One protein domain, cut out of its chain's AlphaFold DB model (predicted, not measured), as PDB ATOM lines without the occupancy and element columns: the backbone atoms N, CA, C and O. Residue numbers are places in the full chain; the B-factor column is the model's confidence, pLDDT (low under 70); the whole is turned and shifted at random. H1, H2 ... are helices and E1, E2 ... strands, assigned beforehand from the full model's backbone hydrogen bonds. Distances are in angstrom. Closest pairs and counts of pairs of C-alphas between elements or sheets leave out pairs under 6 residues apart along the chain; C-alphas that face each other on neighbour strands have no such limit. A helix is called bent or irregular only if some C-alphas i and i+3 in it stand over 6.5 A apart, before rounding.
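AT A GLANCE: This is residues 28 to 207 of the 602 residues of an uncharacterized protein of Pseudozyma antarctica (UniProt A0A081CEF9). A strongly twisted, curled sheet of five antiparallel strands makes the core, with the irregular helix H3 packed across one face. The long hairpin E3 and E4 makes one end of the longest axis; H2 and the link of residues 43 to 55 lie toward the other. The 180 printed residues hold, along the chain, H1 H2 H3 H4 E1 E2 H5 E3 E4 E5; the sheet's order is E1 E2 E3 E4 E5. The class is mixed, helices and strands, with 87 residues in named elements, under half. The whole is compact, with a radius of gyration of the C-alphas of 16.1 A and spans of 51 by 36 by 30 A.

HOW THE PARTS SIT: The sheet's edge strands are E1, residues 109 to 113, and E5, residues 186 to 191. E1 forms a hairpin with E2, residues 120 to 127, with N 110 and O 123 at 2.9 A. E2 is the antiparallel neighbour of E3, residues 144 to 155, with N 145 and O 126 at 2.8 A. E3 and E4, residues 158 to 171, form a hairpin, with N 150 and O 162 at 2.8 A. E4 and E5 form another, with N 168 and O 190 at 2.8 A. E3 E4 E5 is a meander, each strand the antiparallel neighbour of the one before. H3, residues 77 to 92, is on one face, making two layers, a helix over a sheet, at a height over the sheet of 8.8 A. On the local plane it stands at 89 degrees to E2, across the strands; the closest C-alphas of H3 and E4, Arg 84 and Pro 165, are 6.1 A apart. H5, residues 128 to 131, only grazes the sheet and only just touches H3, with 3 pairs of C-alphas within 8 A, the closest being Gly 87 and Val 131 at 5.8 A. H4, residues 100 to 103, is on the sheet at a height of 7.1 A. H1, residues 39 to 42, and H2, residues 56 to 69, only graze it and are close but not clearly touching, Ala 40 and Tyr 59 having the closest C-alphas at 7.0 A. Every O i to N i+4 pair is within hydrogen-bond range in H2, 10 of 12 in H3; H1, H4 and H5 are too short for such a pair.

IN THESE COORDINATES: E4 spans 37.0 A, E3 34.1 A, H3 22.9 A, E2 20.8 A and H2 19.7 A. H1 begins at C-alpha 39 (38.012, 32.065, -33.111), and E5 ends at C-alpha 191 (34.442, 50.164, -31.365). H3 is irregular, with C-alphas 78 and 81 8.0 A apart, and has a kink of 30 degrees near residue 84.

THE WHOLE: The C-alphas of Thr 50 and Arg 155, the two farthest apart, are 52.2 A apart. The printed part has no cut. The links H1 to H2, H5 to E3 and E4 to E5 are long. The mean pLDDT of the printed part is 83.8; residues 28 to 36, 72 to 73 and 173 to 182 are under 70.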
ATOM      1  N   ASP A  28      22.506  30.684 -48.809       38.47
ATOM      2  CA  ASP A  28      21.498  30.780 -47.740       38.47
ATOM      3  C   ASP A  28      21.692  29.738 -46.604       38.47
ATOM      4  O   ASP A  28      20.900  29.705 -45.666       38.47
ATOM      5  N   SER A  29      22.713  28.866 -46.666       32.84
ATOM      6  CA  SER A  29      22.879  27.716 -45.745       32.84
ATOM      7  C   SER A  29      24.231  27.602 -45.020       32.84
ATOM      8  O   SER A  29      24.358  26.787 -44.105       32.84
ATOM      9  N   ASN A  30      25.232  28.430 -45.342       36.56
ATOM     10  CA  ASN A  30      26.556  28.336 -44.701       36.56
ATOM     11  C   ASN A  30      26.583  28.813 -43.231       36.56
ATOM     12  O   ASN A  30      27.478  28.418 -42.488       36.56
ATOM     13  N   GLY A  31      25.590  29.589 -42.779       39.47
ATOM     14  CA  GLY A  31      25.511  30.124 -41.406       39.47
ATOM     15  C   GLY A  31      25.365  29.082 -40.284       39.47
ATOM     16  O   GLY A  31      25.309  29.452 -39.115       39.47
ATOM     17  N   HIS A  32      25.296  27.787 -40.609       41.72
ATOM     18  CA  HIS A  32      25.154  26.694 -39.639       41.72
ATOM     19  C   HIS A  32      26.303  25.665 -39.668       41.72
ATOM     20  O   HIS A  32      26.237  24.684 -38.932       41.72
ATOM     21  N   GLN A  33      27.358  25.865 -40.473       43.59
ATOM     22  CA  GLN A  33      28.529  24.965 -40.477       43.59
ATOM     23  C   GLN A  33      29.670  25.417 -39.547       43.59
ATOM     24  O   GLN A  33      30.465  24.582 -39.128       43.59
ATOM     25  N   ASP A  34      29.703  26.691 -39.140       53.69
ATOM     26  CA  ASP A  34      30.725  27.238 -38.225       53.69
ATOM     27  C   ASP A  34      30.485  26.893 -36.736       53.69
ATOM     28  O   ASP A  34      31.245  27.310 -35.856       53.69
ATOM     29  N   ALA A  35      29.408  26.167 -36.421       55.34
ATOM     30  CA  ALA A  35      28.983  25.882 -35.054       55.34
ATOM     31  C   ALA A  35      29.995  24.983 -34.314       55.34
ATOM     32  O   ALA A  35      30.016  23.767 -34.491       55.34
ATOM     33  N   GLY A  36      30.810  25.597 -33.452       65.44
ATOM     34  CA  GLY A  36      31.845  24.923 -32.660       65.44
ATOM     35  C   GLY A  36      33.285  25.166 -33.126       65.44
ATOM     36  O   GLY A  36      34.197  24.654 -32.485       65.44
ATOM     37  N   LEU A  37      33.508  25.956 -34.185       78.31
ATOM     38  CA  LEU A  37      34.853  26.415 -34.555       78.31
ATOM     39  C   LEU A  37      35.427  27.366 -33.494       78.31
ATOM     40  O   LEU A  37      34.712  28.213 -32.952       78.31
ATOM     41  N   SER A  38      36.736  27.296 -33.250       85.06
ATOM     42  CA  SER A  38      37.440  28.319 -32.471       85.06
ATOM     43  C   SER A  38      37.513  29.657 -33.222       85.06
ATOM     44  O   SER A  38      37.339  29.738 -34.443       85.06
ATOM     45  N   PHE A  39      37.828  30.740 -32.504       88.44
ATOM     46  CA  PHE A  39      38.012  32.065 -33.111       88.44
ATOM     47  C   PHE A  39      39.136  32.076 -34.165       88.44
ATOM     48  O   PHE A  39      38.996  32.709 -35.212       88.44
ATOM     49  N   ALA A  40      40.227  31.340 -33.922       89.62
ATOM     50  CA  ALA A  40      41.320  31.210 -34.882       89.62
ATOM     51  C   ALA A  40      40.876  30.473 -36.157       89.62
ATOM     52  O   ALA A  40      41.214  30.906 -37.258       89.62
ATOM     53  N   GLU A  41      40.074  29.412 -36.028       88.81
ATOM     54  CA  GLU A  41      39.547  28.654 -37.168       88.81
ATOM     55  C   GLU A  41      38.546  29.461 -37.990       88.81
ATOM     56  O   GLU A  41      38.755  29.598 -39.198       88.81
ATOM     57  N   LYS A  42      37.524  30.066 -37.365       86.81
ATOM     58  CA  LYS A  42      36.483  30.821 -38.086       86.81
ATOM     59  C   LYS A  42      37.056  31.985 -38.904       86.81
ATOM     60  O   LYS A  42      36.638  32.210 -40.035       86.81
ATOM     61  N   PHE A  43      38.042  32.704 -38.365       90.12
ATOM     62  CA  PHE A  43      38.678  33.833 -39.060       90.12
ATOM     63  C   PHE A  43      39.966  33.453 -39.818       90.12
ATOM     64  O   PHE A  43      40.662  34.327 -40.347       90.12
ATOM     65  N   HIS A  44      40.267  32.152 -39.907       89.75
ATOM     66  CA  HIS A  44      41.433  31.569 -40.581       89.75
ATOM     67  C   HIS A  44      42.757  32.239 -40.166       89.75
ATOM     68  O   HIS A  44      43.567  32.649 -41.006       89.75
ATOM     69  N   LEU A  45      42.963  32.429 -38.864       90.69
ATOM     70  CA  LEU A  45      44.174  33.024 -38.306       90.69
ATOM     71  C   LEU A  45      45.294  31.974 -38.328       90.69
ATOM     72  O   LEU A  45      45.370  31.107 -37.459       90.69
ATOM     73  N   SER A  46      46.140  32.046 -39.356       89.00
ATOM     74  CA  SER A  46      47.234  31.101 -39.594       89.00
ATOM     75  C   SER A  46      48.549  31.519 -38.941       89.00
ATOM     76  O   SER A  46      48.870  32.705 -38.837       89.00
ATOM     77  N   ASN A  47      49.364  30.524 -38.603       87.50
ATOM     78  CA  ASN A  47      50.780  30.685 -38.314       87.50
ATOM     79  C   ASN A  47      51.543  31.002 -39.616       87.50
ATOM     80  O   ASN A  47      51.539  30.176 -40.530       87.50
ATOM     81  N   PRO A  48      52.238  32.151 -39.734       84.38
ATOM     82  CA  PRO A  48      52.944  32.525 -40.961       84.38
ATOM     83  C   PRO A  48      54.162  31.638 -41.280       84.38
ATOM     84  O   PRO A  48      54.687  31.732 -42.387       84.38
ATOM     85  N   PHE A  49      54.616  30.787 -40.350       86.00
ATOM     86  CA  PHE A  49      55.692  29.822 -40.598       86.00
ATOM     87  C   PHE A  49      55.204  28.482 -41.167       86.00
ATOM     88  O   PHE A  49      55.908  27.902 -41.989       86.00
ATOM     89  N   THR A  50      54.037  27.976 -40.740       87.62
ATOM     90  CA  THR A  50      53.511  26.668 -41.194       87.62
ATOM     91  C   THR A  50      52.357  26.784 -42.191       87.62
ATOM     92  O   THR A  50      52.089  25.841 -42.926       87.62
ATOM     93  N   GLY A  51      51.673  27.931 -42.244       85.50
ATOM     94  CA  GLY A  51      50.451  28.155 -43.026       85.50
ATOM     95  C   GLY A  51      49.175  27.607 -42.370       85.50
ATOM     96  O   GLY A  51      48.073  28.042 -42.708       85.50
ATOM     97  N   GLU A  52      49.317  26.700 -41.406       88.69
ATOM     98  CA  GLU A  52      48.223  26.086 -40.650       88.69
ATOM     99  C   GLU A  52      47.558  27.102 -39.714       88.69
ATOM    100  O   GLU A  52      48.193  28.054 -39.252       88.69
ATOM    101  N   THR A  53      46.275  26.899 -39.414       88.81
ATOM    102  CA  THR A  53      45.549  27.666 -38.391       88.81
ATOM    103  C   THR A  53      46.224  27.515 -37.025       88.81
ATOM    104  O   THR A  53      46.691  26.431 -36.681       88.81
ATOM    105  N   TRP A  54      46.261  28.583 -36.223       88.88
ATOM    106  CA  TRP A  54      46.748  28.493 -34.846       88.88
ATOM    107  C   TRP A  54      45.931  27.498 -34.013       88.88
ATOM    108  O   TRP A  54      44.702  27.556 -33.996       88.88
ATOM    109  N   SER A  55      46.629  26.633 -33.271       87.06
ATOM    110  CA  SER A  55      46.018  25.819 -32.219       87.06
ATOM    111  C   SER A  55      45.441  26.718 -31.116       87.06
ATOM    112  O   SER A  55      45.914  27.838 -30.919       87.06
ATOM    113  N   GLU A  56      44.456  26.239 -30.353       84.25
ATOM    114  CA  GLU A  56      43.869  27.019 -29.252       84.25
ATOM    115  C   GLU A  56      44.930  27.448 -28.217       84.25
ATOM    116  O   GLU A  56      44.924  28.585 -27.744       84.25
ATOM    117  N   SER A  57      45.899  26.580 -27.907       86.94
ATOM    118  CA  SER A  57      46.986  26.879 -26.966       86.94
ATOM    119  C   SER A  57      48.008  27.879 -27.519       86.94
ATOM    120  O   SER A  57      48.466  28.752 -26.778       86.94
ATOM    121  N   ASP A  58      48.344  27.816 -28.811       89.44
ATOM    122  CA  ASP A  58      49.200  28.821 -29.450       89.44
ATOM    123  C   ASP A  58      48.479  30.167 -29.627       89.44
ATOM    124  O   ASP A  58      49.100  31.217 -29.446       89.44
ATOM    125  N   TYR A  59      47.178  30.152 -29.936       90.12
ATOM    126  CA  TYR A  59      46.358  31.356 -30.054       90.12
ATOM    127  C   TYR A  59      46.198  32.050 -28.698       90.12
ATOM    128  O   TYR A  59      46.424  33.254 -28.610       90.12
ATOM    129  N   ASN A  60      45.935  31.308 -27.616       88.69
ATOM    130  CA  ASN A  60      45.904  31.866 -26.260       88.69
ATOM    131  C   ASN A  60      47.239  32.544 -25.883       88.69
ATOM    132  O   ASN A  60      47.234  33.658 -25.362       88.69
ATOM    133  N   ARG A  61      48.388  31.972 -26.273       88.69
ATOM    134  CA  ARG A  61      49.702  32.629 -26.105       88.69
ATOM    135  C   ARG A  61      49.832  33.937 -26.911       88.69
ATOM    136  O   ARG A  61      50.566  34.833 -26.493       88.69
ATOM    137  N   LEU A  62      49.144  34.078 -28.048       90.38
ATOM    138  CA  LEU A  62      49.056  35.349 -28.785       90.38
ATOM    139  C   LEU A  62      48.114  36.356 -28.104       90.38
ATOM    140  O   LEU A  62      48.403  37.550 -28.143       90.38
ATOM    141  N   LEU A  63      47.038  35.906 -27.445       90.69
ATOM    142  CA  LEU A  63      46.152  36.769 -26.646       90.69
ATOM    143  C   LEU A  63      46.904  37.412 -25.467       90.69
ATOM    144  O   LEU A  63      46.804  38.624 -25.257       90.69
ATOM    145  N   ASP A  64      47.721  36.629 -24.755       88.19
ATOM    146  CA  ASP A  64      48.591  37.123 -23.676       88.19
ATOM    147  C   ASP A  64      49.575  38.190 -24.195       88.19
ATOM    148  O   ASP A  64      49.752  39.254 -23.597       88.19
ATOM    149  N   GLN A  65      50.186  37.946 -25.362       88.62
ATOM    150  CA  GLN A  65      51.097  38.902 -25.997       88.62
ATOM    151  C   GLN A  65      50.378  40.183 -26.440       88.62
ATOM    152  O   GLN A  65      50.880  41.277 -26.166       88.62
ATOM    153  N   ALA A  66      49.199  40.075 -27.058       88.06
ATOM    154  CA  ALA A  66      48.394  41.218 -27.488       88.06
ATOM    155  C   ALA A  66      48.005  42.121 -26.310       88.06
ATOM    156  O   ALA A  66      48.160  43.340 -26.396       88.06
ATOM    157  N   SER A  67      47.638  41.524 -25.174       79.38
ATOM    158  CA  SER A  67      47.336  42.237 -23.925       79.38
ATOM    159  C   SER A  67      48.495  43.135 -23.458       79.38
ATOM    160  O   SER A  67      48.275  44.207 -22.901       79.38
ATOM    161  N   SER A  68      49.746  42.741 -23.738       81.00
ATOM    162  CA  SER A  68      50.947  43.528 -23.407       81.00
ATOM    163  C   SER A  68      51.397  44.521 -24.494       81.00
ATOM    164  O   SER A  68      52.040  45.520 -24.175       81.00
ATOM    165  N   GLN A  69      51.083  44.269 -25.772       83.06
ATOM    166  CA  GLN A  69      51.639  45.017 -26.915       83.06
ATOM    167  C   GLN A  69      50.632  45.917 -27.650       83.06
ATOM    168  O   GLN A  69      51.038  46.890 -28.286       83.06
ATOM    169  N   ILE A  70      49.342  45.584 -27.611       84.19
ATOM    170  CA  ILE A  70      48.283  46.205 -28.423       84.19
ATOM    171  C   ILE A  70      47.330  47.052 -27.573       84.19
ATOM    172  O   ILE A  70      46.903  48.103 -28.047       84.19
ATOM    173  N   ASP A  71      47.051  46.635 -26.335       75.12
ATOM    174  CA  ASP A  71      45.968  47.209 -25.517       75.12
ATOM    175  C   ASP A  71      46.408  48.392 -24.635       75.12
ATOM    176  O   ASP A  71      45.598  49.243 -24.278       75.12
ATOM    177  N   GLY A  72      47.698  48.465 -24.285       62.56
ATOM    178  CA  GLY A  72      48.261  49.544 -23.460       62.56
ATOM    179  C   GLY A  72      48.225  50.951 -24.092       62.56
ATOM    180  O   GLY A  72      47.988  51.923 -23.373       62.56
ATOM    181  N   PRO A  73      48.459  51.120 -25.409       62.84
ATOM    182  CA  PRO A  73      48.193  52.365 -26.120       62.84
ATOM    183  C   PRO A  73      46.774  52.401 -26.705       62.84
ATOM    184  O   PRO A  73      46.217  51.381 -27.088       62.84
ATOM    185  N   GLU A  74      46.250  53.608 -26.949       79.38
ATOM    186  CA  GLU A  74      45.049  53.869 -27.772       79.38
ATOM    187  C   GLU A  74      45.309  53.563 -29.273       79.38
ATOM    188  O   GLU A  74      45.165  54.418 -30.150       79.38
ATOM    189  N   LEU A  75      45.804  52.359 -29.578       86.75
ATOM    190  CA  LEU A  75      46.456  52.007 -30.836       86.75
ATOM    191  C   LEU A  75      45.488  52.050 -32.015       86.75
ATOM    192  O   LEU A  75      45.824  52.604 -33.064       86.75
ATOM    193  N   TYR A  76      44.305  51.460 -31.843       90.12
ATOM    194  CA  TYR A  76      43.294  51.404 -32.892       90.12
ATOM    195  C   TYR A  76      42.625  52.761 -33.105       90.12
ATOM    196  O   TYR A  76      42.505  53.181 -34.255       90.12
ATOM    197  N   GLU A  77      42.356  53.525 -32.044       89.62
ATOM    198  CA  GLU A  77      41.849  54.897 -32.169       89.62
ATOM    199  C   GLU A  77      42.846  55.805 -32.914       89.62
ATOM    200  O   GLU A  77      42.488  56.504 -33.858       89.62
ATOM    201  N   LYS A  78      44.144  55.709 -32.606       89.25
ATOM    202  CA  LYS A  78      45.188  56.490 -33.299       89.25
ATOM    203  C   LYS A  78      45.514  55.988 -34.712       89.25
ATOM    204  O   LYS A  78      46.241  56.666 -35.439       89.25
ATOM    205  N   LYS A  79      45.005  54.820 -35.129       89.88
ATOM    206  CA  LYS A  79      45.277  54.220 -36.451       89.88
ATOM    207  C   LYS A  79      44.026  53.952 -37.305       89.88
ATOM    208  O   LYS A  79      44.200  53.511 -38.445       89.88
ATOM    209  N   TRP A  80      42.804  54.272 -36.855       90.75
ATOM    210  CA  TRP A  80      41.578  53.888 -37.580       90.75
ATOM    211  C   TRP A  80      41.483  54.462 -38.988       90.75
ATOM    212  O   TRP A  80      41.086  53.753 -39.906       90.75
ATOM    213  N   GLN A  81      41.932  55.697 -39.218       91.81
ATOM    214  CA  GLN A  81      41.952  56.267 -40.571       91.81
ATOM    215  C   GLN A  81      42.882  55.489 -41.521       91.81
ATOM    216  O   GLN A  81      42.574  55.342 -42.706       91.81
ATOM    217  N   LYS A  82      43.993  54.941 -41.001       92.69
ATOM    218  CA  LYS A  82      44.937  54.124 -41.775       92.69
ATOM    219  C   LYS A  82      44.332  52.762 -42.116       92.69
ATOM    220  O   LYS A  82      44.359  52.391 -43.289       92.69
ATOM    221  N   PHE A  83      43.768  52.044 -41.137       92.31
ATOM    222  CA  PHE A  83      43.170  50.730 -41.404       92.31
ATOM    223  C   PHE A  83      41.842  50.815 -42.172       92.31
ATOM    224  O   PHE A  83      41.588  49.956 -43.010       92.31
ATOM    225  N   ARG A  84      41.056  51.890 -42.006       93.50
ATOM    226  CA  ARG A  84      39.878  52.192 -42.840       93.50
ATOM    227  C   ARG A  84      40.262  52.271 -44.308       93.50
ATOM    228  O   ARG A  84      39.694  51.543 -45.105       93.50
ATOM    229  N   ARG A  85      41.240  53.116 -44.665       94.19
ATOM    230  CA  ARG A  85      41.664  53.285 -46.064       94.19
ATOM    231  C   ARG A  85      42.142  51.961 -46.662       94.19
ATOM    232  O   ARG A  85      41.588  51.513 -47.656       94.19
ATOM    233  N   ILE A  86      43.126  51.324 -46.018       94.94
ATOM    234  CA  ILE A  86      43.727  50.079 -46.520       94.94
ATOM    235  C   ILE A  86      42.666  48.976 -46.639       94.94
ATOM    236  O   ILE A  86      42.563  48.343 -47.684       94.94
ATOM    237  N   GLY A  87      41.831  48.792 -45.613       94.81
ATOM    238  CA  GLY A  87      40.791  47.768 -45.621       94.81
ATOM    239  C   GLY A  87      39.691  48.030 -46.652       94.81
ATOM    240  O   GLY A  87      39.362  47.128 -47.415       94.81
ATOM    241  N   SER A  88      39.174  49.259 -46.763       93.12
ATOM    242  CA  SER A  88      38.192  49.614 -47.802       93.12
ATOM    243  C   SER A  88      38.724  49.370 -49.217       93.12
ATOM    244  O   SER A  88      37.964  48.935 -50.079       93.12
ATOM    245  N   ASP A  89      40.014  49.613 -49.464       93.50
ATOM    246  CA  ASP A  89      40.633  49.361 -50.767       93.50
ATOM    247  C   ASP A  89      40.858  47.855 -51.013       93.50
ATOM    248  O   ASP A  89      40.552  47.368 -52.102       93.50
ATOM    249  N   MET A  90      41.279  47.088 -49.996       94.81
ATOM    250  CA  MET A  90      41.382  45.618 -50.061       94.81
ATOM    251  C   MET A  90      40.033  44.932 -50.318       94.81
ATOM    252  O   MET A  90      39.975  43.957 -51.064       94.81
ATOM    253  N   LEU A  91      38.955  45.426 -49.703       94.62
ATOM    254  CA  LEU A  91      37.606  44.867 -49.833       94.62
ATOM    255  C   LEU A  91      36.997  45.221 -51.197       94.62
ATOM    256  O   LEU A  91      36.523  44.338 -51.905       94.62
ATOM    257  N   ARG A  92      37.123  46.479 -51.648       90.88
ATOM    258  CA  ARG A  92      36.677  46.896 -52.992       90.88
ATOM    259  C   ARG A  92      37.445  46.194 -54.123       90.88
ATOM    260  O   ARG A  92      36.912  46.040 -55.216       90.88
ATOM    261  N   ALA A  93      38.683  45.759 -53.873       91.44
ATOM    262  CA  ALA A  93      39.454  44.921 -54.796       91.44
ATOM    263  C   ALA A  93      39.066  43.426 -54.753       91.44
ATOM    264  O   ALA A  93      39.439  42.680 -55.656       91.44
ATOM    265  N   ALA A  94      38.344  42.979 -53.720       89.31
ATOM    266  CA  ALA A  94      37.927  41.590 -53.528       89.31
ATOM    267  C   ALA A  94      36.483  41.308 -53.986       89.31
ATOM    268  O   ALA A  94      36.180  40.171 -54.348       89.31
ATOM    269  N   GLY A  95      35.605  42.316 -54.009       88.75
ATOM    270  CA  GLY A  95      34.241  42.174 -54.513       88.75
ATOM    271  C   GLY A  95      33.395  43.444 -54.402       88.75
ATOM    272  O   GLY A  95      33.886  44.527 -54.077       88.75
ATOM    273  N   SER A  96      32.094  43.302 -54.675       88.81
ATOM    274  CA  SER A  96      31.123  44.365 -54.400       88.81
ATOM    275  C   SER A  96      30.926  44.524 -52.893       88.81
ATOM    276  O   SER A  96      30.852  43.540 -52.158       88.81
ATOM    277  N   VAL A  97      30.835  45.775 -52.450       91.38
ATOM    278  CA  VAL A  97      30.641  46.174 -51.045       91.38
ATOM    279  C   VAL A  97      29.643  47.332 -50.916       91.38
ATOM    280  O   VAL A  97      29.638  48.065 -49.925       91.38
ATOM    281  N   ALA A  98      28.843  47.563 -51.960       88.44
ATOM    282  CA  ALA A  98      28.075  48.792 -52.103       88.44
ATOM    283  C   ALA A  98      26.849  48.838 -51.179       88.44
ATOM    284  O   ALA A  98      26.613  49.872 -50.557       88.44
ATOM    285  N   THR A  99      26.151  47.710 -51.028       89.19
ATOM    286  CA  THR A  99      24.988  47.515 -50.148       89.19
ATOM    287  C   THR A  99      25.184  46.307 -49.211       89.19
ATOM    288  O   THR A  99      26.026  45.449 -49.493       89.19
ATOM    289  N   PRO A 100      24.399  46.163 -48.125       89.12
ATOM    290  CA  PRO A 100      24.455  44.986 -47.250       89.12
ATOM    291  C   PRO A 100      24.157  43.671 -47.990       89.12
ATOM    292  O   PRO A 100      24.720  42.628 -47.667       89.12
ATOM    293  N   ALA A 101      23.318  43.720 -49.031       85.25
ATOM    294  CA  ALA A 101      22.974  42.561 -49.853       85.25
ATOM    295  C   ALA A 101      24.129  42.087 -50.761       85.25
ATOM    296  O   ALA A 101      24.160  40.914 -51.135       85.25
ATOM    297  N   ASP A 102      25.095  42.955 -51.092       87.12
ATOM    298  CA  ASP A 102      26.326  42.548 -51.784       87.12
ATOM    299  C   ASP A 102      27.227  41.687 -50.886       87.12
ATOM    300  O   ASP A 102      27.869  40.752 -51.367       87.12
ATOM    301  N   LEU A 103      27.254  41.984 -49.578       91.31
ATOM    302  CA  LEU A 103      28.218  41.418 -48.629       91.31
ATOM    303  C   LEU A 103      28.131  39.895 -48.522       91.31
ATOM    304  O   LEU A 103      29.157  39.242 -48.379       91.31
ATOM    305  N   VAL A 104      26.933  39.328 -48.671       87.69
ATOM    306  CA  VAL A 104      26.671  37.875 -48.636       87.69
ATOM    307  C   VAL A 104      27.479  37.113 -49.692       87.69
ATOM    308  O   VAL A 104      27.833  35.954 -49.505       87.69
ATOM    309  N   ARG A 105      27.790  37.761 -50.822       85.81
ATOM    310  CA  ARG A 105      28.584  37.178 -51.918       85.81
ATOM    311  C   ARG A 105      30.082  37.447 -51.775       85.81
ATOM    312  O   ARG A 105      30.862  37.034 -52.631       85.81
ATOM    313  N   HIS A 106      30.490  38.165 -50.733       90.12
ATOM    314  CA  HIS A 106      31.877  38.520 -50.493       90.12
ATOM    315  C   HIS A 106      32.603  37.358 -49.804       90.12
ATOM    316  O   HIS A 106      32.135  36.822 -48.805       90.12
ATOM    317  N   ARG A 107      33.809  37.007 -50.269       88.12
ATOM    318  CA  ARG A 107      34.650  35.917 -49.710       88.12
ATOM    319  C   ARG A 107      35.062  36.075 -48.232       88.12
ATOM    320  O   ARG A 107      35.796  35.251 -47.706       88.12
ATOM    321  N   GLN A 108      34.692  37.197 -47.624       91.25
ATOM    322  CA  GLN A 108      35.004  37.612 -46.258       91.25
ATOM    323  C   GLN A 108      33.716  38.079 -45.551       91.25
ATOM    324  O   GLN A 108      33.761  38.981 -44.719       91.25
ATOM    325  N   TYR A 109      32.564  37.529 -45.952       92.12
ATOM    326  CA  TYR A 109      31.277  37.727 -45.290       92.12
ATOM    327  C   TYR A 109      31.343  37.314 -43.821       92.12
ATOM    328  O   TYR A 109      31.975  36.318 -43.471       92.12
ATOM    329  N   LEU A 110      30.668  38.086 -42.979       88.56
ATOM    330  CA  LEU A 110      30.411  37.762 -41.590       88.56
ATOM    331  C   LEU A 110      28.988  38.207 -41.259       88.56
ATOM    332  O   LEU A 110      28.677  39.398 -41.299       88.56
ATOM    333  N   ASP A 111      28.138  37.254 -40.899       86.25
ATOM    334  CA  ASP A 111      26.911  37.575 -40.182       86.25
ATOM    335  C   ASP A 111      27.301  37.817 -38.719       86.25
ATOM    336  O   ASP A 111      27.726  36.896 -38.016       86.25
ATOM    337  N   TYR A 112      27.313  39.083 -38.307       86.56
ATOM    338  CA  TYR A 112      27.744  39.495 -36.977       86.56
ATOM    339  C   TYR A 112      26.529  39.559 -36.060       86.56
ATOM    340  O   TYR A 112      25.675  40.430 -36.224       86.56
ATOM    341  N   VAL A 113      26.463  38.649 -35.091       83.00
ATOM    342  CA  VAL A 113      25.407  38.662 -34.080       83.00
ATOM    343  C   VAL A 113      25.794  39.618 -32.953       83.00
ATOM    344  O   VAL A 113      26.826  39.448 -32.303       83.00
ATOM    345  N   SER A 114      24.965  40.637 -32.744       75.00
ATOM    346  CA  SER A 114      25.116  41.634 -31.687       75.00
ATOM    347  C   SER A 114      25.007  40.988 -30.291       75.00
ATOM    348  O   SER A 114      24.031  40.280 -30.026       75.00
ATOM    349  N   PRO A 115      25.969  41.224 -29.370       71.44
ATOM    350  CA  PRO A 115      25.945  40.629 -28.031       71.44
ATOM    351  C   PRO A 115      24.832  41.120 -27.094       71.44
ATOM    352  O   PRO A 115      24.616  40.496 -26.058       71.44
ATOM    353  N   GLU A 116      24.182  42.248 -27.401       73.62
ATOM    354  CA  GLU A 116      23.239  42.914 -26.485       73.62
ATOM    355  C   GLU A 116      21.780  42.491 -26.718       73.62
ATOM    356  O   GLU A 116      21.034  42.292 -25.760       73.62
ATOM    357  N   ASP A 117      21.387  42.313 -27.980       72.44
ATOM    358  CA  ASP A 117      20.019  42.016 -28.426       72.44
ATOM    359  C   ASP A 117      19.909  40.729 -29.273       72.44
ATOM    360  O   ASP A 117      18.805  40.322 -29.634       72.44
ATOM    361  N   GLY A 118      21.032  40.066 -29.583       75.62
ATOM    362  CA  GLY A 118      21.063  38.867 -30.429       75.62
ATOM    363  C   GLY A 118      20.810  39.148 -31.915       75.62
ATOM    364  O   GLY A 118      20.532  38.223 -32.679       75.62
ATOM    365  N   LYS A 119      20.879  40.411 -32.347       79.81
ATOM    366  CA  LYS A 119      20.530  40.808 -33.712       79.81
ATOM    367  C   LYS A 119      21.620  40.468 -34.724       79.81
ATOM    368  O   LYS A 119      22.778  40.859 -34.574       79.81
ATOM    369  N   HIS A 120      21.230  39.791 -35.798       84.31
ATOM    370  CA  HIS A 120      22.099  39.454 -36.923       84.31
ATOM    371  C   HIS A 120      22.344  40.684 -37.800       84.31
ATOM    372  O   HIS A 120      21.393  41.272 -38.310       84.31
ATOM    373  N   THR A 121      23.604  41.082 -37.992       89.00
ATOM    374  CA  THR A 121      23.978  42.219 -38.843       89.00
ATOM    375  C   THR A 121      24.990  41.824 -39.913       89.00
ATOM    376  O   THR A 121      26.064  41.291 -39.631       89.00
ATOM    377  N   ARG A 122      24.690  42.172 -41.164       90.56
ATOM    378  CA  ARG A 122      25.544  41.886 -42.323       90.56
ATOM    379  C   ARG A 122      26.822  42.716 -42.307       90.56
ATOM    380  O   ARG A 122      26.787  43.939 -42.438       90.56
ATOM    381  N   THR A 123      27.961  42.037 -42.215       93.62
ATOM    382  CA  THR A 123      29.294  42.652 -42.178       93.62
ATOM    383  C   THR A 123      30.286  41.918 -43.088       93.62
ATOM    384  O   THR A 123      29.987  40.864 -43.654       93.62
ATOM    385  N   ILE A 124      31.481  42.489 -43.258       95.19
ATOM    386  CA  ILE A 124      32.646  41.793 -43.831       95.19
ATOM    387  C   ILE A 124      33.881  42.015 -42.958       95.19
ATOM    388  O   ILE A 124      34.037  43.081 -42.362       95.19
ATOM    389  N   PHE A 125      34.770  41.026 -42.883       95.31
ATOM    390  CA  PHE A 125      35.926  41.053 -41.982       95.31
ATOM    391  C   PHE A 125      37.280  41.091 -42.706       95.31
ATOM    392  O   PHE A 125      37.423  40.653 -43.847       95.31
ATOM    393  N   LEU A 126      38.308  41.586 -42.015       95.94
ATOM    394  CA  LEU A 126      39.716  41.482 -42.403       95.94
ATOM    395  C   LEU A 126      40.570  41.135 -41.179       95.94
ATOM    396  O   LEU A 126      40.287  41.595 -40.077       95.94
ATOM    397  N   LYS A 127      41.660  40.387 -41.362       94.94
ATOM    398  CA  LYS A 127      42.633  40.132 -40.287       94.94
ATOM    399  C   LYS A 127      43.447  41.407 -40.055       94.94
ATOM    400  O   LYS A 127      43.937  42.007 -41.015       94.94
ATOM    401  N   MET A 128      43.627  41.837 -38.808       93.81
ATOM    402  CA  MET A 128      44.333  43.093 -38.516       93.81
ATOM    403  C   MET A 128      45.817  43.039 -38.925       93.81
ATOM    404  O   MET A 128      46.384  44.062 -39.318       93.81
ATOM    405  N   GLY A 129      46.428  41.849 -38.913       91.06
ATOM    406  CA  GLY A 129      47.778  41.623 -39.441       91.06
ATOM    407  C   GLY A 129      47.924  41.949 -40.935       91.06
ATOM    408  O   GLY A 129      48.924  42.555 -41.319       91.06
ATOM    409  N   ASP A 130      46.908  41.641 -41.752       91.75
ATOM    410  CA  ASP A 130      46.910  41.905 -43.202       91.75
ATOM    411  C   ASP A 130      46.749  43.408 -43.500       91.75
ATOM    412  O   ASP A 130      47.433  43.972 -44.355       91.75
ATOM    413  N   VAL A 131      45.837  44.075 -42.781       92.44
ATOM    414  CA  VAL A 131      45.473  45.489 -43.007       92.44
ATOM    415  C   VAL A 131      46.501  46.451 -42.415       92.44
ATOM    416  O   VAL A 131      46.715  47.559 -42.918       92.44
ATOM    417  N   LEU A 132      47.130  46.055 -41.310       88.19
ATOM    418  CA  LEU A 132      48.025  46.899 -40.535       88.19
ATOM    419  C   LEU A 132      49.281  46.125 -40.098       88.19
ATOM    420  O   LEU A 132      49.560  46.065 -38.901       88.19
ATOM    421  N   PRO A 133      50.121  45.623 -41.026       81.44
ATOM    422  CA  PRO A 133      51.380  44.951 -40.677       81.44
ATOM    423  C   PRO A 133      52.370  45.872 -39.938       81.44
ATOM    424  O   PRO A 133      53.308  45.405 -39.305       81.44
ATOM    425  N   SER A 134      52.134  47.192 -39.936       82.06
ATOM    426  CA  SER A 134      52.798  48.180 -39.068       82.06
ATOM    427  C   SER A 134      52.133  48.324 -37.678       82.06
ATOM    428  O   SER A 134      51.958  49.446 -37.172       82.06
ATOM    429  N   ASN A 135      51.654  47.225 -37.101       84.12
ATOM    430  CA  ASN A 135      51.237  47.130 -35.698       84.12
ATOM    431  C   ASN A 135      52.338  46.404 -34.887       84.12
ATOM    432  O   ASN A 135      53.187  45.770 -35.510       84.12
ATOM    433  N   PRO A 136      52.364  46.495 -33.545       87.06
ATOM    434  CA  PRO A 136      53.439  45.920 -32.726       87.06
ATOM    435  C   PRO A 136      53.682  44.417 -32.933       87.06
ATOM    436  O   PRO A 136      54.833  44.000 -32.991       87.06
ATOM    437  N   MET A 137      52.621  43.630 -33.144       90.31
ATOM    438  CA  MET A 137      52.700  42.190 -33.434       90.31
ATOM    439  C   MET A 137      52.797  41.875 -34.939       90.31
ATOM    440  O   MET A 137      52.928  40.716 -35.327       90.31
ATOM    441  N   GLY A 138      52.715  42.882 -35.814       89.56
ATOM    442  CA  GLY A 138      52.722  42.715 -37.267       89.56
ATOM    443  C   GLY A 138      51.693  41.688 -37.751       89.56
ATOM    444  O   GLY A 138      50.501  41.814 -37.468       89.56
ATOM    445  N   VAL A 139      52.168  40.664 -38.464       88.94
ATOM    446  CA  VAL A 139      51.354  39.552 -38.991       88.94
ATOM    447  C   VAL A 139      50.822  38.591 -37.917       88.94
ATOM    448  O   VAL A 139      49.900  37.838 -38.198       88.94
ATOM    449  N   TYR A 140      51.356  38.630 -36.690       90.69
ATOM    450  CA  TYR A 140      50.919  37.786 -35.564       90.69
ATOM    451  C   TYR A 140      49.752  38.387 -34.771       90.69
ATOM    452  O   TYR A 140      49.364  37.837 -33.743       90.69
ATOM    453  N   ASN A 141      49.219  39.532 -35.203       92.25
ATOM    454  CA  ASN A 141      48.117  40.199 -34.521       92.25
ATOM    455  C   ASN A 141      46.854  39.303 -34.532       92.25
ATOM    456  O   ASN A 141      46.359  38.999 -35.621       92.25
ATOM    457  N   PRO A 142      46.324  38.898 -33.358       92.94
ATOM    458  CA  PRO A 142      45.198  37.968 -33.249       92.94
ATOM    459  C   PRO A 142      43.824  38.607 -33.527       92.94
ATOM    460  O   PRO A 142      42.810  37.912 -33.412       92.94
ATOM    461  N   ASP A 143      43.783  39.901 -33.861       93.69
ATOM    462  CA  ASP A 143      42.563  40.702 -33.950       93.69
ATOM    463  C   ASP A 143      41.957  40.735 -35.364       93.69
ATOM    464  O   ASP A 143      42.648  40.695 -36.389       93.69
ATOM    465  N   VAL A 144      40.633  40.887 -35.419       95.06
ATOM    466  CA  VAL A 144      39.821  40.904 -36.641       95.06
ATOM    467  C   VAL A 144      39.076  42.233 -36.748       95.06
ATOM    468  O   VAL A 144      38.329  42.623 -35.856       95.06
ATOM    469  N   LEU A 145      39.274  42.939 -37.857       95.75
ATOM    470  CA  LEU A 145      38.626  44.207 -38.184       95.75
ATOM    471  C   LEU A 145      37.299  43.947 -38.907       95.75
ATOM    472  O   LEU A 145      37.303  43.407 -40.014       95.75
ATOM    473  N   VAL A 146      36.181  44.362 -38.313       95.50
ATOM    474  CA  VAL A 146      34.831  44.177 -38.867       95.50
ATOM    475  C   VAL A 146      34.321  45.477 -39.485       95.50
ATOM    476  O   VAL A 146      34.267  46.526 -38.832       95.50
ATOM    477  N   PHE A 147      33.929  45.392 -40.754       96.31
ATOM    478  CA  PHE A 147      33.312  46.462 -41.525       96.31
ATOM    479  C   PHE A 147      31.797  46.266 -41.620       96.31
ATOM    480  O   PHE A 147      31.327  45.214 -42.050       96.31
ATOM    481  N   MET A 148      31.049  47.312 -41.284       95.31
ATOM    482  CA  MET A 148      29.588  47.381 -41.331       95.31
ATOM    483  C   MET A 148      29.174  48.582 -42.188       95.31
ATOM    484  O   MET A 148      29.916  49.566 -42.290       95.31
ATOM    485  N   HIS A 149      28.000  48.541 -42.815       94.81
ATOM    486  CA  HIS A 149      27.452  49.745 -43.437       94.81
ATOM    487  C   HIS A 149      26.991  50.751 -42.380       94.81
ATOM    488  O   HIS A 149      26.329  50.415 -41.404       94.81
ATOM    489  N   SER A 150      27.324  52.012 -42.624       93.50
ATOM    490  CA  SER A 150      26.571  53.157 -42.127       93.50
ATOM    491  C   SER A 150      25.560  53.572 -43.198       93.50
ATOM    492  O   SER A 150      25.839  53.447 -44.396       93.50
ATOM    493  N   VAL A 151      24.388  54.046 -42.785       90.56
ATOM    494  CA  VAL A 151      23.240  54.308 -43.659       90.56
ATOM    495  C   VAL A 151      22.745  55.735 -43.455       90.56
ATOM    496  O   VAL A 151      22.470  56.143 -42.329       90.56
ATOM    497  N   GLN A 152      22.597  56.488 -44.544       89.19
ATOM    498  CA  GLN A 152      21.855  57.749 -44.559       89.19
ATOM    499  C   GLN A 152      20.510  57.525 -45.250       89.19
ATOM    500  O   GLN A 152      20.464  57.280 -46.454       89.19
ATOM    501  N   VAL A 153      19.420  57.643 -44.495       80.06
ATOM    502  CA  VAL A 153      18.052  57.639 -45.030       80.06
ATOM    503  C   VAL A 153      17.742  59.052 -45.539       80.06
ATOM    504  O   VAL A 153      17.756  60.008 -44.767       80.06
ATOM    505  N   LEU A 154      17.532  59.203 -46.850       75.00
ATOM    506  CA  LEU A 154      17.244  60.489 -47.511       75.00
ATOM    507  C   LEU A 154      15.733  60.764 -47.590       75.00
ATOM    508  O   LEU A 154      15.290  61.906 -47.498       75.00
ATOM    509  N   ARG A 155      14.963  59.690 -47.760       71.00
ATOM    510  CA  ARG A 155      13.502  59.544 -47.642       71.00
ATOM    511  C   ARG A 155      13.273  58.143 -47.073       71.00
ATOM    512  O   ARG A 155      14.180  57.330 -47.198       71.00
ATOM    513  N   ASP A 156      12.122  57.827 -46.480       70.69
ATOM    514  CA  ASP A 156      11.964  56.620 -45.632       70.69
ATOM    515  C   ASP A 156      12.502  55.322 -46.253       70.69
ATOM    516  O   ASP A 156      13.152  54.523 -45.584       70.69
ATOM    517  N   THR A 157      12.260  55.142 -47.549       76.75
ATOM    518  CA  THR A 157      12.636  53.969 -48.344       76.75
ATOM    519  C   THR A 157      13.944  54.134 -49.126       76.75
ATOM    520  O   THR A 157      14.452  53.169 -49.695       76.75
ATOM    521  N   ASP A 158      14.503  55.343 -49.163       78.75
ATOM    522  CA  ASP A 158      15.623  55.741 -50.012       78.75
ATOM    523  C   ASP A 158      16.896  55.910 -49.174       78.75
ATOM    524  O   ASP A 158      17.141  56.949 -48.551       78.75
ATOM    525  N   ALA A 159      17.685  54.840 -49.122       83.44
ATOM    526  CA  ALA A 159      18.843  54.701 -48.250       83.44
ATOM    527  C   ALA A 159      20.159  54.723 -49.041       83.44
ATOM    528  O   ALA A 159      20.336  53.961 -49.991       83.44
ATOM    529  N   MET A 160      21.107  55.561 -48.613       88.00
ATOM    530  CA  MET A 160      22.481  55.579 -49.110       88.00
ATOM    531  C   MET A 160      23.405  54.816 -48.155       88.00
ATOM    532  O   MET A 160      23.530  55.172 -46.983       88.00
ATOM    533  N   TYR A 161      24.104  53.808 -48.677       90.69
ATOM    534  CA  TYR A 161      24.944  52.891 -47.903       90.69
ATOM    535  C   TYR A 161      26.438  53.194 -48.059       90.69
ATOM    536  O   TYR A 161      26.954  53.289 -49.172       90.69
ATOM    537  N   HIS A 162      27.165  53.285 -46.943       92.00
ATOM    538  CA  HIS A 162      28.610  53.534 -46.931       92.00
ATOM    539  C   HIS A 162      29.330  52.645 -45.903       92.00
ATOM    540  O   HIS A 162      29.091  52.755 -44.700       92.00
ATOM    541  N   LEU A 163      30.202  51.749 -46.384       93.94
ATOM    542  CA  LEU A 163      30.888  50.734 -45.575       93.94
ATOM    543  C   LEU A 163      32.068  51.317 -44.776       93.94
ATOM    544  O   LEU A 163      32.984  51.922 -45.339       93.94
ATOM    545  N   GLU A 164      32.089  51.069 -43.467       94.19
ATOM    546  CA  GLU A 164      33.057  51.606 -42.506       94.19
ATOM    547  C   GLU A 164      33.525  50.523 -41.519       94.19
ATOM    548  O   GLU A 164      32.749  49.626 -41.196       94.19
ATOM    549  N   PRO A 165      34.745  50.605 -40.956       95.19
ATOM    550  CA  PRO A 165      35.106  49.770 -39.814       95.19
ATOM    551  C   PRO A 165      34.292  50.183 -38.575       95.19
ATOM    552  O   PRO A 165      34.338  51.348 -38.170       95.19
ATOM    553  N   ARG A 166      33.570  49.227 -37.977       94.00
ATOM    554  CA  ARG A 166      32.714  49.406 -36.785       94.00
ATOM    555  C   ARG A 166      33.337  48.794 -35.533       94.00
ATOM    556  O   ARG A 166      33.297  49.434 -34.487       94.00
ATOM    557  N   TYR A 167      33.968  47.623 -35.644       93.38
ATOM    558  CA  TYR A 167      34.598  46.927 -34.513       93.38
ATOM    559  C   TYR A 167      35.995  46.398 -34.853       93.38
ATOM    560  O   TYR A 167      36.294  46.083 -36.006       93.38
ATOM    561  N   VAL A 168      36.817  46.215 -33.822       94.00
ATOM    562  CA  VAL A 168      37.913  45.240 -33.811       94.00
ATOM    563  C   VAL A 168      37.584  44.195 -32.748       94.00
ATOM    564  O   VAL A 168      37.356  44.541 -31.588       94.00
ATOM    565  N   LEU A 169      37.541  42.929 -33.158       92.50
ATOM    566  CA  LEU A 169      37.231  41.775 -32.317       92.50
ATOM    567  C   LEU A 169      38.505  40.977 -32.019       92.50
ATOM    568  O   LEU A 169      39.356  40.825 -32.894       92.50
ATOM    569  N   ARG A 170      38.596  40.409 -30.817       91.62
ATOM    570  CA  ARG A 170      39.623  39.435 -30.415       91.62
ATOM    571  C   ARG A 170      38.941  38.206 -29.819       91.62
ATOM    572  O   ARG A 170      37.937  38.362 -29.125       91.62
ATOM    573  N   GLY A 171      39.468  37.003 -30.046       89.12
ATOM    574  CA  GLY A 171      38.955  35.798 -29.393       89.12
ATOM    575  C   GLY A 171      39.078  35.870 -27.869       89.12
ATOM    576  O   GLY A 171      40.013  36.468 -27.339       89.12
ATOM    577  N   SER A 172      38.118  35.278 -27.160       81.25
ATOM    578  CA  SER A 172      38.113  35.210 -25.697       81.25
ATOM    579  C   SER A 172      38.682  33.867 -25.221       81.25
ATOM    580  O   SER A 172      38.223  32.829 -25.701       81.25
ATOM    581  N   PRO A 173      39.588  33.840 -24.224       66.62
ATOM    582  CA  PRO A 173      40.117  32.594 -23.658       66.62
ATOM    583  C   PRO A 173      39.076  31.809 -22.831       66.62
ATOM    584  O   PRO A 173      39.378  30.750 -22.290       66.62
ATOM    585  N   GLN A 174      37.839  32.308 -22.713       60.78
ATOM    586  CA  GLN A 174      36.701  31.634 -22.068       60.78
ATOM    587  C   GLN A 174      35.686  31.116 -23.111       60.78
ATOM    588  O   GLN A 174      34.474  31.166 -22.886       60.78
ATOM    589  N   GLY A 175      36.185  30.672 -24.272       51.38
ATOM    590  CA  GLY A 175      35.509  30.665 -25.582       51.38
ATOM    591  C   GLY A 175      34.160  29.946 -25.745       51.38
ATOM    592  O   GLY A 175      33.557  30.060 -26.808       51.38
ATOM    593  N   THR A 176      33.651  29.249 -24.725       46.94
ATOM    594  CA  THR A 176      32.386  28.490 -24.766       46.94
ATOM    595  C   THR A 176      31.206  29.140 -24.036       46.94
ATOM    596  O   THR A 176      30.067  28.775 -24.312       46.94
ATOM    597  N   ARG A 177      31.418  30.088 -23.108       45.41
ATOM    598  CA  ARG A 177      30.332  30.561 -22.212       45.41
ATOM    599  C   ARG A 177      29.355  31.571 -22.820       45.41
ATOM    600  O   ARG A 177      28.258  31.721 -22.292       45.41
ATOM    601  N   HIS A 178      29.740  32.230 -23.911       47.03
ATOM    602  CA  HIS A 178      28.934  33.240 -24.607       47.03
ATOM    603  C   HIS A 178      29.016  33.062 -26.134       47.03
ATOM    604  O   HIS A 178      29.185  34.027 -26.873       47.03
ATOM    605  N   SER A 179      28.948  31.810 -26.600       55.84
ATOM    606  CA  SER A 179      28.735  31.513 -28.020       55.84
ATOM    607  C   SER A 179      27.275  31.818 -28.363       55.84
ATOM    608  O   SER A 179      26.379  31.093 -27.929       55.84
ATOM    609  N   ILE A 180      27.041  32.914 -29.081       59.38
ATOM    610  CA  ILE A 180      25.739  33.268 -29.668       59.38
ATOM    611  C   ILE A 180      25.758  32.747 -31.112       59.38
ATOM    612  O   ILE A 180      26.819  32.778 -31.728       59.38
ATOM    613  N   ASP A 181      24.637  32.227 -31.621       61.81
ATOM    614  CA  ASP A 181      24.529  31.390 -32.832       61.81
ATOM    615  C   ASP A 181      25.650  31.548 -33.882       61.81
ATOM    616  O   ASP A 181      25.741  32.523 -34.628       61.81
ATOM    617  N   GLY A 182      26.535  30.546 -33.934       62.03
ATOM    618  CA  GLY A 182      27.638  30.454 -34.897       62.03
ATOM    619  C   GLY A 182      28.821  31.407 -34.671       62.03
ATOM    620  O   GLY A 182      29.808  31.311 -35.405       62.03
ATOM    621  N   MET A 183      28.780  32.316 -33.693       76.88
ATOM    622  CA  MET A 183      29.890  33.207 -33.336       76.88
ATOM    623  C   MET A 183      30.701  32.671 -32.143       76.88
ATOM    624  O   MET A 183      30.160  32.557 -31.042       76.88
ATOM    625  N   PRO A 184      32.014  32.402 -32.306       78.62
ATOM    626  CA  PRO A 184      32.865  31.984 -31.198       78.62
ATOM    627  C   PRO A 184      33.001  33.092 -30.148       78.62
ATOM    628  O   PRO A 184      32.918  34.286 -30.462       78.62
ATOM    629  N   GLY A 185      33.261  32.692 -28.899       81.75
ATOM    630  CA  GLY A 185      33.448  33.620 -27.785       81.75
ATOM    631  C   GLY A 185      34.549  34.642 -28.078       81.75
ATOM    632  O   GLY A 185      35.699  34.283 -28.340       81.75
ATOM    633  N   HIS A 186      34.198  35.923 -28.030       86.69
ATOM    634  CA  HIS A 186      35.066  37.033 -28.414       86.69
ATOM    635  C   HIS A 186      34.821  38.268 -27.539       86.69
ATOM    636  O   HIS A 186      33.862  38.323 -26.772       86.69
ATOM    637  N   GLN A 187      35.701  39.259 -27.656       87.38
ATOM    638  CA  GLN A 187      35.579  40.570 -27.026       87.38
ATOM    639  C   GLN A 187      35.799  41.683 -28.057       87.38
ATOM    640  O   GLN A 187      36.609  41.543 -28.978       87.38
ATOM    641  N   ILE A 188      35.097  42.804 -27.889       89.38
ATOM    642  CA  ILE A 188      35.283  44.013 -28.698       89.38
ATOM    643  C   ILE A 188      36.431  44.820 -28.074       89.38
ATOM    644  O   ILE A 188      36.251  45.448 -27.033       89.38
ATOM    645  N   VAL A 189      37.616  44.806 -28.693       90.44
ATOM    646  CA  VAL A 189      38.796  45.556 -28.199       90.44
ATOM    647  C   VAL A 189      38.830  47.006 -28.693       90.44
ATOM    648  O   VAL A 189      39.530  47.843 -28.129       90.44
ATOM    649  N   TRP A 190      38.055  47.331 -29.731       92.12
ATOM    650  CA  TRP A 190      37.788  48.705 -30.161       92.12
ATOM    651  C   TRP A 190      36.444  48.784 -30.889       92.12
ATOM    652  O   TRP A 190      36.097  47.886 -31.654       92.12
ATOM    653  N   GLN A 191      35.709  49.879 -30.688       92.25
ATOM    654  CA  GLN A 191      34.442  50.164 -31.365       92.25
ATOM    655  C   GLN A 191      34.442  51.601 -31.884       92.25
ATOM    656  O   GLN A 191      34.640  52.552 -31.122       92.25
ATOM    657  N   LYS A 192      34.119  51.774 -33.166       92.12
ATOM    658  CA  LYS A 192      33.852  53.089 -33.740       92.12
ATOM    659  C   LYS A 192      32.468  53.561 -33.298       92.12
ATOM    660  O   LYS A 192      31.445  53.135 -33.834       92.12
ATOM    661  N   ARG A 193      32.440  54.453 -32.304       86.94
ATOM    662  CA  ARG A 193      31.189  55.001 -31.751       86.94
ATOM    663  C   ARG A 193      30.410  55.800 -32.800       86.94
ATOM    664  O   ARG A 193      29.243  55.527 -33.040       86.94
ATOM    665  N   THR A 194      31.062  56.741 -33.483       87.81
ATOM    666  CA  THR A 194      30.420  57.619 -34.475       87.81
ATOM    667  C   THR A 194      30.610  57.143 -35.917       87.81
ATOM    668  O   THR A 194      31.691  56.709 -36.333       87.81
ATOM    669  N   THR A 195      29.570  57.290 -36.733       88.75
ATOM    670  CA  THR A 195      29.655  57.246 -38.202       88.75
ATOM    671  C   THR A 195      30.534  58.392 -38.736       88.75
ATOM    672  O   THR A 195      30.858  59.344 -38.026       88.75
ATOM    673  N   PHE A 196      30.995  58.321 -39.990       81.38
ATOM    674  CA  PHE A 196      31.837  59.380 -40.589       81.38
ATOM    675  C   PHE A 196      31.142  60.740 -40.801       81.38
ATOM    676  O   PHE A 196      31.823  61.730 -41.068       81.38
ATOM    677  N   LYS A 197      29.810  60.796 -40.708       86.44
ATOM    678  CA  LYS A 197      28.975  61.990 -40.894       86.44
ATOM    679  C   LYS A 197      27.759  61.885 -39.977       86.44
ATOM    680  O   LYS A 197      27.113  60.848 -39.963       86.44
ATOM    681  N   LYS A 198      27.379  62.989 -39.322       83.50
ATOM    682  CA  LYS A 198      26.194  63.064 -38.438       83.50
ATOM    683  C   LYS A 198      24.865  62.654 -39.099       83.50
ATOM    684  O   LYS A 198      23.926  62.347 -38.385       83.50
ATOM    685  N   SER A 199      24.779  62.675 -40.431       85.06
ATOM    686  CA  SER A 199      23.595  62.273 -41.204       85.06
ATOM    687  C   SER A 199      23.494  60.765 -41.475       85.06
ATOM    688  O   SER A 199      22.627  60.357 -42.242       85.06
ATOM    689  N   TYR A 200      24.397  59.953 -40.917       90.94
ATOM    690  CA  TYR A 200      24.398  58.498 -41.058       90.94
ATOM    691  C   TYR A 200      24.241  57.838 -39.687       90.94
ATOM    692  O   TYR A 200      24.977  58.171 -38.755       90.94
ATOM    693  N   THR A 201      23.362  56.849 -39.625       91.31
ATOM    694  CA  THR A 201      23.183  55.897 -38.517       91.31
ATOM    695  C   THR A 201      23.951  54.610 -38.853       91.31
ATOM    696  O   THR A 201      24.325  54.410 -40.015       91.31
ATOM    697  N   TRP A 202      24.255  53.737 -37.894       92.75
ATOM    698  CA  TRP A 202      24.801  52.414 -38.224       92.75
ATOM    699  C   TRP A 202      23.691  51.425 -38.642       92.75
ATOM    700  O   TRP A 202      22.508  51.688 -38.438       92.75
ATOM    701  N   LEU A 203      24.043  50.323 -39.317       90.88
ATOM    702  CA  LEU A 203      23.055  49.352 -39.817       90.88
ATOM    703  C   LEU A 203      22.451  48.486 -38.697       90.88
ATOM    704  O   LEU A 203      21.269  48.155 -38.754       90.88
ATOM    705  N   ASP A 204      23.248  48.155 -37.680       88.69
ATOM    706  CA  ASP A 204      22.807  47.503 -36.437       88.69
ATOM    707  C   ASP A 204      21.725  48.330 -35.707       88.69
ATOM    708  O   ASP A 204      20.778  47.773 -35.159       88.69
ATOM    709  N   GLU A 205      21.795  49.655 -35.798       87.50
ATOM    710  CA  GLU A 205      20.863  50.627 -35.212       87.50
ATOM    711  C   GLU A 205      19.542  50.830 -36.016       87.50
ATOM    712  O   GLU A 205      18.706  51.636 -35.608       87.50
ATOM    713  N   LEU A 206      19.308  50.124 -37.141       85.62
ATOM    714  CA  LEU A 206      18.122  50.292 -38.021       85.62
ATOM    715  C   LEU A 206      17.259  49.016 -38.193       85.62
ATOM    716  O   LEU A 206      17.775  47.918 -37.998       85.62
ATOM    717  N   PRO A 207      15.965  49.111 -38.586       84.75
ATOM    718  CA  PRO A 207      15.099  47.949 -38.863       84.75
ATOM    719  C   PRO A 207      15.683  46.959 -39.882       84.75
ATOM    720  O   PRO A 207      16.399  47.357 -40.808       84.75
TER     721      PRO A 207